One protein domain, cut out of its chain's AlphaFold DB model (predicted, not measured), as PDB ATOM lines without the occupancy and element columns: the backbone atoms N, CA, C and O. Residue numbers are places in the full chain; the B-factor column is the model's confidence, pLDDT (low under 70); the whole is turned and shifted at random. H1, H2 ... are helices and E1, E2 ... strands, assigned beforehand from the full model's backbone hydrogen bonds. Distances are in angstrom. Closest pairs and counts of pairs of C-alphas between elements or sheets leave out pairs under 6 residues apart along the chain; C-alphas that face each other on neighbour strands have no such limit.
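Overview. This is residues 2 to 78 of the 83 residues of an uncharacterized protein of Crenarchaeota archaeon (UniProt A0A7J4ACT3). A small three-stranded sheet, E1 E2 E3, has two helices over one face and its other face bare: short H1 slants over E1, and long H3 covers E2 and E3. H3 reaches well past the sheet, and there H2 folds back with it as a helical hairpin that makes one end of the long axis, with residues 51 to 56 sticking out at its tip. The printed part has 77 residues, with three named helices and three named strands in the order H1 E1 E2 E3 H2 H3; the sheet's order is E1 - E2 - E3, all antiparallel, and the class is mixed, helices and strands. The whole is compact, with a radius of gyration of the C-alphas of 13.1 A, yet elongated in outline, spanning 44 by 24 by 21 A.

Arrangement. H1, residues 2 to 11, is on the sheet at a height over the sheet of 8.2 A. It lies over E1, residues 15 to 18, and runs slantwise to the strands, at 45 degrees to E1 on the local plane; their closest C-alphas are those of Glu 8 and Val 16, 5.9 A apart. E1 and E2, residues 24 to 30, form a hairpin at 167 degrees, with N 25 and O 17 at 2.8 A, within hydrogen-bond range. E2 and E3, residues 33 to 39, form the next hairpin at 161 degrees, with N 35 and O 28 at 2.8 A and N 26 and O 37 at 2.9 A. The three strands make a meander, each the antiparallel neighbour of the one before. H2, residues 42 to 49, only grazes the sheet, with its residues 42 to 43. H3, residues 56 to 78, touches H2 with residues 57 to 61 alone; the closest C-alphas, of Ile 49 and Ser 58, are 5.3 A apart, and this helical hairpin has a shallow tilt of 21 degrees, opposite ways. H3 lies over E2 and E3 at a height over the sheet of 10.9 A, on the same face as H1, in two layers, helices on one face of a sheet. It only just runs along the strands, at 29 degrees to E3 on the local plane; the closest C-alphas of H3 and E3 are those of Met 76 and Ala 35, 5.7 A apart. H1 and H3 only just touch, with 3 pairs of C-alphas within 8 A, the closest Phe 11 and Leu 70 at 7.3 A. H1 and H2 are apart. Every O i to N i+4 pair is within hydrogen-bond range in H2 and H3, and 4 of 6 are in H1.

Along the chain. H1 begins at C-alpha 2, (280.339, 186.602, 103.890), and is 15.1 A long. E2 measures 20.0 A and E3 20.4 A. H3 runs 33.0 A, from C-alpha 56 at (298.432, 172.573, 97.018) to C-alpha 78 at (268.834, 160.459, 105.287).

Size, cuts and confidence. The C-alphas farthest apart, of Gly 32 and Glu 53, are 44.4 A apart. The printed part has no cut and no long link. Mean pLDDT of the printed part is 78.1; residues 2 to 3 and 41 to 61 are under 70.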
ATOM      1  N   GLN A   2     280.871 186.964 105.223       50.22
ATOM      2  CA  GLN A   2     280.339 186.602 103.890       50.22
ATOM      3  C   GLN A   2     280.634 185.144 103.476       50.22
ATOM      4  O   GLN A   2     279.820 184.539 102.794       50.22
ATOM      5  N   GLU A   3     281.739 184.555 103.939       55.38
ATOM      6  CA  GLU A   3     282.198 183.220 103.507       55.38
ATOM      7  C   GLU A   3     281.303 182.059 103.966       55.38
ATOM      8  O   GLU A   3     281.259 181.026 103.310       55.38
ATOM      9  N   LEU A   4     280.553 182.210 105.064       70.50
ATOM     10  CA  LEU A   4     279.672 181.140 105.554       70.50
ATOM     11  C   LEU A   4     278.350 181.073 104.789       70.50
ATOM     12  O   LEU A   4     277.842 179.981 104.562       70.50
ATOM     13  N   LYS A   5     277.844 182.219 104.312       73.44
ATOM     14  CA  LYS A   5     276.657 182.260 103.444       73.44
ATOM     15  C   LYS A   5     276.874 181.513 102.133       73.44
ATOM     16  O   LYS A   5     275.966 180.880 101.618       73.44
ATOM     17  N   PHE A   6     278.100 181.531 101.623       78.31
ATOM     18  CA  PHE A   6     278.458 180.764 100.438       78.31
ATOM     19  C   PHE A   6     278.283 179.249 100.641       78.31
ATOM     20  O   PHE A   6     277.848 178.547  99.730       78.31
ATOM     21  N   LEU A   7     278.559 178.736 101.847       80.88
ATOM     22  CA  LEU A   7     278.320 177.328 102.183       80.88
ATOM     23  C   LEU A   7     276.821 177.012 102.284       80.88
ATOM     24  O   LEU A   7     276.408 175.922 101.897       80.88
ATOM     25  N   GLU A   8     276.006 177.955 102.768       86.50
ATOM     26  CA  GLU A   8     274.541 177.818 102.777       86.50
ATOM     27  C   GLU A   8     274.016 177.612 101.350       86.50
ATOM     28  O   GLU A   8     273.283 176.658 101.089       86.50
ATOM     29  N   GLU A   9     274.465 178.447 100.411       85.38
ATOM     30  CA  GLU A   9     274.025 178.422  99.014       85.38
ATOM     31  C   GLU A   9     274.506 177.178  98.252       85.38
ATOM     32  O   GLU A   9     273.695 176.509  97.610       85.38
ATOM     33  N   ILE A  10     275.796 176.827  98.342       85.69
ATOM     34  CA  ILE A  10     276.351 175.662  97.626       85.69
ATOM     35  C   ILE A  10     275.705 174.364  98.087       85.69
ATOM     36  O   ILE A  10     275.358 173.505  97.274       85.69
ATOM     37  N   PHE A  11     275.583 174.197  99.401       86.12
ATOM     38  CA  PHE A  11     275.130 172.940  99.970       86.12
ATOM     39  C   PHE A  11     273.617 172.919 100.194       86.12
ATOM     40  O   PHE A  11     273.090 171.865 100.542       86.12
ATOM     41  N   GLY A  12     272.893 174.013  99.940       87.94
ATOM     42  CA  GLY A  12     271.448 174.092 100.160       87.94
ATOM     43  C   GLY A  12     271.076 173.879 101.630       87.94
ATOM     44  O   GLY A  12     270.158 173.118 101.927       87.94
ATOM     45  N   LEU A  13     271.847 174.481 102.535       90.88
ATOM     46  CA  LEU A  13     271.615 174.449 103.980       90.88
ATOM     47  C   LEU A  13     270.822 175.695 104.390       90.88
ATOM     48  O   LEU A  13     271.043 176.770 103.838       90.88
ATOM     49  N   ASP A  14     269.945 175.584 105.388       90.06
ATOM     50  CA  ASP A  14     269.191 176.748 105.878       90.06
ATOM     51  C   ASP A  14     270.077 177.729 106.634       90.06
ATOM     52  O   ASP A  14     269.822 178.935 106.645       90.06
ATOM     53  N   LYS A  15     271.078 177.197 107.342       90.69
ATOM     54  CA  LYS A  15     271.987 178.008 108.140       90.69
ATOM     55  C   LYS A  15     273.327 177.323 108.337       90.69
ATOM     56  O   LYS A  15     273.389 176.144 108.695       90.69
ATOM     57  N   VAL A  16     274.390 178.105 108.202       89.00
ATOM     58  CA  VAL A  16     275.757 177.707 108.532       89.00
ATOM     59  C   VAL A  16     276.379 178.773 109.421       89.00
ATOM     60  O   VAL A  16     276.410 179.957 109.085       89.00
ATOM     61  N   TYR A  17     276.886 178.377 110.585       87.88
ATOM     62  CA  TYR A  17     277.553 179.315 111.488       87.88
ATOM     63  C   TYR A  17     278.712 178.673 112.238       87.88
ATOM     64  O   TYR A  17     278.755 177.466 112.445       87.88
ATOM     65  N   LEU A  18     279.656 179.512 112.657       85.00
ATOM     66  CA  LEU A  18     280.805 179.107 113.454       85.00
ATOM     67  C   LEU A  18     280.557 179.449 114.925       85.00
ATOM     68  O   LEU A  18     280.151 180.568 115.250       85.00
ATOM     69  N   THR A  19     280.780 178.489 115.819       84.31
ATOM     70  CA  THR A  19     280.725 178.736 117.264       84.31
ATOM     71  C   THR A  19     281.967 179.498 117.723       84.31
ATOM     72  O   THR A  19     283.006 179.488 117.061       84.31
ATOM     73  N   SER A  20     281.907 180.103 118.911       77.56
ATOM     74  CA  SER A  20     283.071 180.750 119.535       77.56
ATOM     75  C   SER A  20     284.238 179.794 119.812       77.56
ATOM     76  O   SER A  20     285.356 180.248 120.027       77.56
ATOM     77  N   LYS A  21     283.988 178.477 119.805       78.06
ATOM     78  CA  LYS A  21     285.004 177.428 119.969       78.06
ATOM     79  C   LYS A  21     285.641 176.993 118.649       78.06
ATOM     80  O   LYS A  21     286.530 176.148 118.670       78.06
ATOM     81  N   GLY A  22     285.194 177.535 117.516       76.12
ATOM     82  CA  GLY A  22     285.740 177.161 116.218       76.12
ATOM     83  C   GLY A  22     285.057 175.973 115.540       76.12
ATOM     84  O   GLY A  22     285.627 175.412 114.607       76.12
ATOM     85  N   THR A  23     283.871 175.572 116.004       85.75
ATOM     86  CA  THR A  23     283.075 174.474 115.428       85.75
ATOM     87  C   THR A  23     282.162 175.018 114.336       85.75
ATOM     88  O   THR A  23     281.477 176.017 114.567       85.75
ATOM     89  N   LEU A  24     282.108 174.363 113.175       87.81
ATOM     90  CA  LEU A  24     281.145 174.694 112.123       87.81
ATOM     91  C   LEU A  24     279.843 173.934 112.376       87.81
ATOM     92  O   LEU A  24     279.845 172.709 112.460       87.81
ATOM     93  N   VAL A  25     278.737 174.658 112.483       90.56
ATOM     94  CA  VAL A  25     277.404 174.082 112.654       90.56
ATOM     95  C   VAL A  25     276.641 174.211 111.346       90.56
ATOM     96  O   VAL A  25     276.523 175.311 110.799       90.56
ATOM     97  N   LEU A  26     276.125 173.083 110.866       92.88
ATOM     98  CA  LEU A  26     275.285 172.965 109.681       92.88
ATOM     99  C   LEU A  26     273.852 172.684 110.130       92.88
ATOM    100  O   LEU A  26     273.627 171.790 110.949       92.88
ATOM    101  N   VAL A  27     272.892 173.428 109.589       93.31
ATOM    102  CA  VAL A  27     271.466 173.253 109.872       93.31
ATOM    103  C   VAL A  27     270.730 172.998 108.566       93.31
ATOM    104  O   VAL A  27     270.896 173.745 107.601       93.31
ATOM    105  N   LEU A  28     269.909 171.952 108.558       93.75
ATOM    106  CA  LEU A  28     269.075 171.570 107.428       93.75
ATOM    107  C   LEU A  28     267.639 171.310 107.885       93.75
ATOM    108  O   LEU A  28     267.394 170.591 108.852       93.75
ATOM    109  N   THR A  29     266.691 171.852 107.140       91.44
ATOM    110  CA  THR A  29     265.260 171.782 107.377       91.44
ATOM    111  C   THR A  29     264.603 171.158 106.161       91.44
ATOM    112  O   THR A  29     264.736 171.628 105.035       91.44
ATOM    113  N   LYS A  30     263.852 170.083 106.380       87.38
ATOM    114  CA  LYS A  30     263.105 169.402 105.321       87.38
ATOM    115  C   LYS A  30     261.759 168.973 105.874       87.38
ATOM    116  O   LYS A  30     261.686 168.383 106.948       87.38
ATOM    117  N   ASN A  31     260.681 169.290 105.157       86.12
ATOM    118  CA  ASN A  31     259.306 168.945 105.547       86.12
ATOM    119  C   ASN A  31     258.933 169.395 106.980       86.12
ATOM    120  O   ASN A  31     258.247 168.679 107.704       86.12
ATOM    121  N   GLY A  32     259.418 170.567 107.409       84.75
ATOM    122  CA  GLY A  32     259.169 171.110 108.752       84.75
ATOM    123  C   GLY A  32     259.965 170.447 109.886       84.75
ATOM    124  O   GLY A  32     259.778 170.813 111.044       84.75
ATOM    125  N   LYS A  33     260.856 169.499 109.575       88.56
ATOM    126  CA  LYS A  33     261.787 168.873 110.523       88.56
ATOM    127  C   LYS A  33     263.175 169.478 110.355       88.56
ATOM    128  O   LYS A  33     263.576 169.763 109.232       88.56
ATOM    129  N   ILE A  34     263.890 169.652 111.462       92.38
ATOM    130  CA  ILE A  34     265.225 170.257 111.502       92.38
ATOM    131  C   ILE A  34     266.229 169.190 111.937       92.38
ATOM    132  O   ILE A  34     266.015 168.524 112.949       92.38
ATOM    133  N   ALA A  35     267.324 169.067 111.197       91.88
ATOM    134  CA  ALA A  35     268.510 168.312 111.571       91.88
ATOM    135  C   ALA A  35     269.709 169.262 111.652       91.88
ATOM    136  O   ALA A  35     269.821 170.223 110.887       91.88
ATOM    137  N   SER A  36     270.615 168.990 112.588       92.12
ATOM    138  CA  SER A  36     271.859 169.742 112.726       92.12
ATOM    139  C   SER A  36     273.051 168.814 112.897       92.12
ATOM    140  O   SER A  36     272.961 167.762 113.545       92.12
ATOM    141  N   ARG A  37     274.189 169.226 112.339       92.81
ATOM    142  CA  ARG A  37     275.476 168.551 112.511       92.81
ATOM    143  C   ARG A  37     276.566 169.554 112.832       92.81
ATOM    144  O   ARG A  37     276.602 170.658 112.294       92.81
ATOM    145  N   GLU A  38     277.457 169.130 113.713       90.44
ATOM    146  CA  GLU A  38     278.623 169.890 114.125       90.44
ATOM    147  C   GLU A  38     279.871 169.258 113.513       90.44
ATOM    148  O   GLU A  38     280.052 168.041 113.560       90.44
ATOM    149  N   ILE A  39     280.727 170.089 112.928       86.50
ATOM    150  CA  ILE A  39     282.052 169.702 112.456       86.50
ATOM    151  C   ILE A  39     283.063 170.416 113.349       86.50
ATOM    152  O   ILE A  39     283.247 171.634 113.271       86.50
ATOM    153  N   GLU A  40     283.683 169.651 114.243       80.56
ATOM    154  CA  GLU A  40     284.709 170.141 115.164       80.56
ATOM    155  C   GLU A  40     286.039 170.438 114.450       80.56
ATOM    156  O   GLU A  40     286.261 170.057 113.297       80.56
ATOM    157  N   ASP A  41     286.921 171.159 115.148       68.94
ATOM    158  CA  ASP A  41     288.285 171.521 114.734       68.94
ATOM    159  C   ASP A  41     288.429 172.408 113.482       68.94
ATOM    160  O   ASP A  41     289.554 172.737 113.105       68.94
ATOM    161  N   ILE A  42     287.336 172.878 112.871       68.31
ATOM    162  CA  ILE A  42     287.345 173.747 111.673       68.31
ATOM    163  C   ILE A  42     288.258 174.962 111.844       68.31
ATOM    164  O   ILE A  42     288.974 175.333 110.918       68.31
ATOM    165  N   HIS A  43     288.289 175.564 113.030       61.56
ATOM    166  CA  HIS A  43     289.159 176.707 113.294       61.56
ATOM    167  C   HIS A  43     290.652 176.378 113.172       61.56
ATOM    168  O   HIS A  43     291.381 177.171 112.585       61.56
ATOM    169  N   ARG A  44     291.101 175.184 113.593       61.56
ATOM    170  CA  ARG A  44     292.481 174.730 113.336       61.56
ATOM    171  C   ARG A  44     292.720 174.487 111.848       61.56
ATOM    172  O   ARG A  44     293.826 174.715 111.371       61.56
ATOM    173  N   TYR A  45     291.711 174.021 111.109       63.75
ATOM    174  CA  TYR A  45     291.814 173.860 109.654       63.75
ATOM    175  C   TYR A  45     291.969 175.216 108.950       63.75
ATOM    176  O   TYR A  45     292.871 175.358 108.132       63.75
ATOM    177  N   LEU A  46     291.155 176.213 109.309       62.88
ATOM    178  CA  LEU A  46     291.213 177.564 108.740       62.88
ATOM    179  C   LEU A  46     292.507 178.301 109.120       62.88
ATOM    180  O   LEU A  46     293.164 178.853 108.245       62.88
ATOM    181  N   GLU A  47     292.940 178.238 110.385       60.00
ATOM    182  CA  GLU A  47     294.212 178.847 110.810       60.00
ATOM    183  C   GLU A  47     295.434 178.219 110.129       60.00
ATOM    184  O   GLU A  47     296.434 178.897 109.893       60.00
ATOM    185  N   ASN A  48     295.380 176.920 109.817       56.66
ATOM    186  CA  ASN A  48     296.458 176.257 109.089       56.66
ATOM    187  C   ASN A  48     296.469 176.634 107.602       56.66
ATOM    188  O   ASN A  48     297.547 176.694 107.024       56.66
ATOM    189  N   ILE A  49     295.318 176.929 106.989       55.94
ATOM    190  CA  ILE A  49     295.259 177.414 105.600       55.94
ATOM    191  C   ILE A  49     295.979 178.765 105.462       55.94
ATOM    192  O   ILE A  49     296.711 178.952 104.494       55.94
ATOM    193  N   ASP A  50     295.863 179.656 106.453       52.00
ATOM    194  CA  ASP A  50     296.561 180.954 106.457       52.00
ATOM    195  C   ASP A  50     298.078 180.846 106.707       52.00
ATOM    196  O   ASP A  50     298.829 181.782 106.429       52.00
ATOM    197  N   ARG A  51     298.555 179.717 107.253       54.53
ATOM    198  CA  ARG A  51     299.965 179.515 107.640       54.53
ATOM    199  C   ARG A  51     300.802 178.750 106.620       54.53
ATOM    200  O   ARG A  51     302.024 178.733 106.758       54.53
ATOM    201  N   VAL A  52     300.185 178.091 105.641       54.38
ATOM    202  CA  VAL A  52     300.902 177.291 104.639       54.38
ATOM    203  C   VAL A  52     300.933 178.059 103.319       54.38
ATOM    204  O   VAL A  52     299.885 178.419 102.794       54.38
ATOM    205  N   GLU A  53     302.127 178.311 102.774       45.81
ATOM    206  CA  GLU A  53     302.264 178.966 101.467       45.81
ATOM    207  C   GLU A  53     301.516 178.173 100.366       45.81
ATOM    208  O   GLU A  53     301.645 176.945 100.297       45.81
ATOM    209  N   PRO A  54     300.726 178.849  99.505       50.28
ATOM    210  CA  PRO A  54     299.970 178.213  98.422       50.28
ATOM    211  C   PRO A  54     300.907 177.561  97.382       50.28
ATOM    212  O   PRO A  54     302.023 178.051  97.195       50.28
ATOM    213  N   PRO A  55     300.480 176.489  96.666       50.28
ATOM    214  CA  PRO A  55     299.101 176.313  96.183       50.28
ATOM    215  C   PRO A  55     298.378 174.991  96.527       50.28
ATOM    216  O   PRO A  55     297.156 174.958  96.459       50.28
ATOM    217  N   LEU A  56     299.066 173.905  96.905       48.34
ATOM    218  CA  LEU A  56     298.432 172.573  97.018       48.34
ATOM    219  C   LEU A  56     297.747 172.288  98.365       48.34
ATOM    220  O   LEU A  56     296.786 171.523  98.425       48.34
ATOM    221  N   SER A  57     298.252 172.859  99.455       54.25
ATOM    222  CA  SER A  57     297.769 172.593 100.816       54.25
ATOM    223  C   SER A  57     296.397 173.214 101.070       54.25
ATOM    224  O   SER A  57     295.519 172.550 101.619       54.25
ATOM    225  N   SER A  58     296.188 174.454 100.632       59.56
ATOM    226  CA  SER A  58     294.931 175.182 100.821       59.56
ATOM    227  C   SER A  58     293.783 174.549 100.031       59.56
ATOM    228  O   SER A  58     292.689 174.398 100.566       59.56
ATOM    229  N   GLU A  59     294.035 174.093  98.799       65.06
ATOM    230  CA  GLU A  59     293.030 173.416  97.968       65.06
ATOM    231  C   GLU A  59     292.660 172.033  98.521       65.06
ATOM    232  O   GLU A  59     291.479 171.717  98.664       65.06
ATOM    233  N   LEU A  60     293.650 171.226  98.923       66.38
ATOM    234  CA  LEU A  60     293.399 169.926  99.553       66.38
ATOM    235  C   LEU A  60     292.586 170.070 100.851       66.38
ATOM    236  O   LEU A  60     291.667 169.292 101.099       66.38
ATOM    237  N   MET A  61     292.901 171.075 101.669       67.19
ATOM    238  CA  MET A  61     292.207 171.326 102.936       67.19
ATOM    239  C   MET A  61     290.770 171.815 102.723       67.19
ATOM    240  O   MET A  61     289.871 171.394 103.455       67.19
ATOM    241  N   LEU A  62     290.532 172.643 101.702       73.50
ATOM    242  CA  LEU A  62     289.183 173.050 101.294       73.50
ATOM    243  C   LEU A  62     288.370 171.866 100.756       73.50
ATOM    244  O   LEU A  62     287.214 171.701 101.143       73.50
ATOM    245  N   ASN A  63     288.980 170.997  99.947       76.94
ATOM    246  CA  ASN A  63     288.325 169.786  99.450       76.94
ATOM    247  C   ASN A  63     287.929 168.846 100.598       76.94
ATOM    248  O   ASN A  63     286.787 168.396 100.653       76.94
ATOM    249  N   LEU A  64     288.817 168.629 101.574       79.38
ATOM    250  CA  LEU A  64     288.504 167.832 102.766       79.38
ATOM    251  C   LEU A  64     287.357 168.435 103.586       79.38
ATOM    252  O   LEU A  64     286.524 167.706 104.130       79.38
ATOM    253  N   LEU A  65     287.297 169.765 103.689       79.75
ATOM    254  CA  LEU A  65     286.181 170.447 104.333       79.75
ATOM    255  C   LEU A  65     284.871 170.215 103.567       79.75
ATOM    256  O   LEU A  65     283.859 169.867 104.178       79.75
ATOM    257  N   TYR A  66     284.888 170.360 102.243       85.25
ATOM    258  CA  TYR A  66     283.714 170.133 101.401       85.25
ATOM    259  C   TYR A  66     283.215 168.695 101.481       85.25
ATOM    260  O   TYR A  66     282.013 168.487 101.630       85.25
ATOM    261  N   GLU A  67     284.110 167.709 101.478       87.31
ATOM    262  CA  GLU A  67     283.739 166.305 101.667       87.31
ATOM    263  C   GLU A  67     283.069 166.065 103.024       87.31
ATOM    264  O   GLU A  67     282.045 165.380 103.102       87.31
ATOM    265  N   LYS A  68     283.596 166.664 104.102       88.12
ATOM    266  CA  LYS A  68     282.983 166.566 105.436       88.12
ATOM    267  C   LYS A  68     281.590 167.194 105.471       88.12
ATOM    268  O   LYS A  68     280.676 166.592 106.033       88.12
ATOM    269  N   ILE A  69     281.422 168.374 104.870       89.44
ATOM    270  CA  ILE A  69     280.122 169.059 104.789       89.44
ATOM    271  C   ILE A  69     279.135 168.229 103.965       89.44
ATOM    272  O   ILE A  69     278.005 168.022 104.405       89.44
ATOM    273  N   LEU A  70     279.561 167.709 102.811       91.00
ATOM    274  CA  LEU A  70     278.724 166.890 101.937       91.00
ATOM    275  C   LEU A  70     278.249 165.625 102.654       91.00
ATOM    276  O   LEU A  70     277.055 165.339 102.673       91.00
ATOM    277  N   LYS A  71     279.161 164.914 103.323       92.06
ATOM    278  CA  LYS A  71     278.817 163.719 104.097       92.06
ATOM    279  C   LYS A  71     277.851 164.035 105.241       92.06
ATOM    280  O   LYS A  71     276.861 163.328 105.416       92.06
ATOM    281  N   ALA A  72     278.103 165.111 105.988       91.69
ATOM    282  CA  ALA A  72     277.206 165.548 107.055       91.69
ATOM    283  C   ALA A  72     275.813 165.897 106.508       91.69
ATOM    284  O   ALA A  72     274.805 165.530 107.109       91.69
ATOM    285  N   LYS A  73     275.747 166.554 105.344       91.38
ATOM    286  CA  LYS A  73     274.490 166.847 104.656       91.38
ATOM    287  C   LYS A  73     273.748 165.571 104.267       91.38
ATOM    288  O   LYS A  73     272.573 165.455 104.596       91.38
ATOM    289  N   GLU A  74     274.407 164.612 103.623       92.75
ATOM    290  CA  GLU A  74     273.772 163.343 103.240       92.75
ATOM    291  C   GLU A  74     273.213 162.586 104.450       92.75
ATOM    292  O   GLU A  74     272.135 161.993 104.378       92.75
ATOM    293  N   GLU A  75     273.930 162.595 105.575       92.69
ATOM    294  CA  GLU A  75     273.458 161.996 106.825       92.69
ATOM    295  C   GLU A  75     272.216 162.714 107.368       92.69
ATOM    296  O   GLU A  75     271.245 162.048 107.728       92.69
ATOM    297  N   MET A  76     272.212 164.054 107.371       93.62
ATOM    298  CA  MET A  76     271.039 164.852 107.754       93.62
ATOM    299  C   MET A  76     269.852 164.602 106.817       93.62
ATOM    300  O   MET A  76     268.725 164.440 107.275       93.62
ATOM    301  N   GLU A  77     270.078 164.518 105.505       91.50
ATOM    302  CA  GLU A  77     269.021 164.236 104.531       91.50
ATOM    303  C   GLU A  77     268.437 162.833 104.699       91.50
ATOM    304  O   GLU A  77     267.217 162.670 104.598       91.50
ATOM    305  N   LYS A  78     269.278 161.826 104.971       90.94
ATOM    306  CA  LYS A  78     268.834 160.459 105.287       90.94
ATOM    307  C   LYS A  78     268.017 160.438 106.571       90.94
ATOM    308  O   LYS A  78     266.944 159.839 106.581       90.94
TER     309      LYS A  78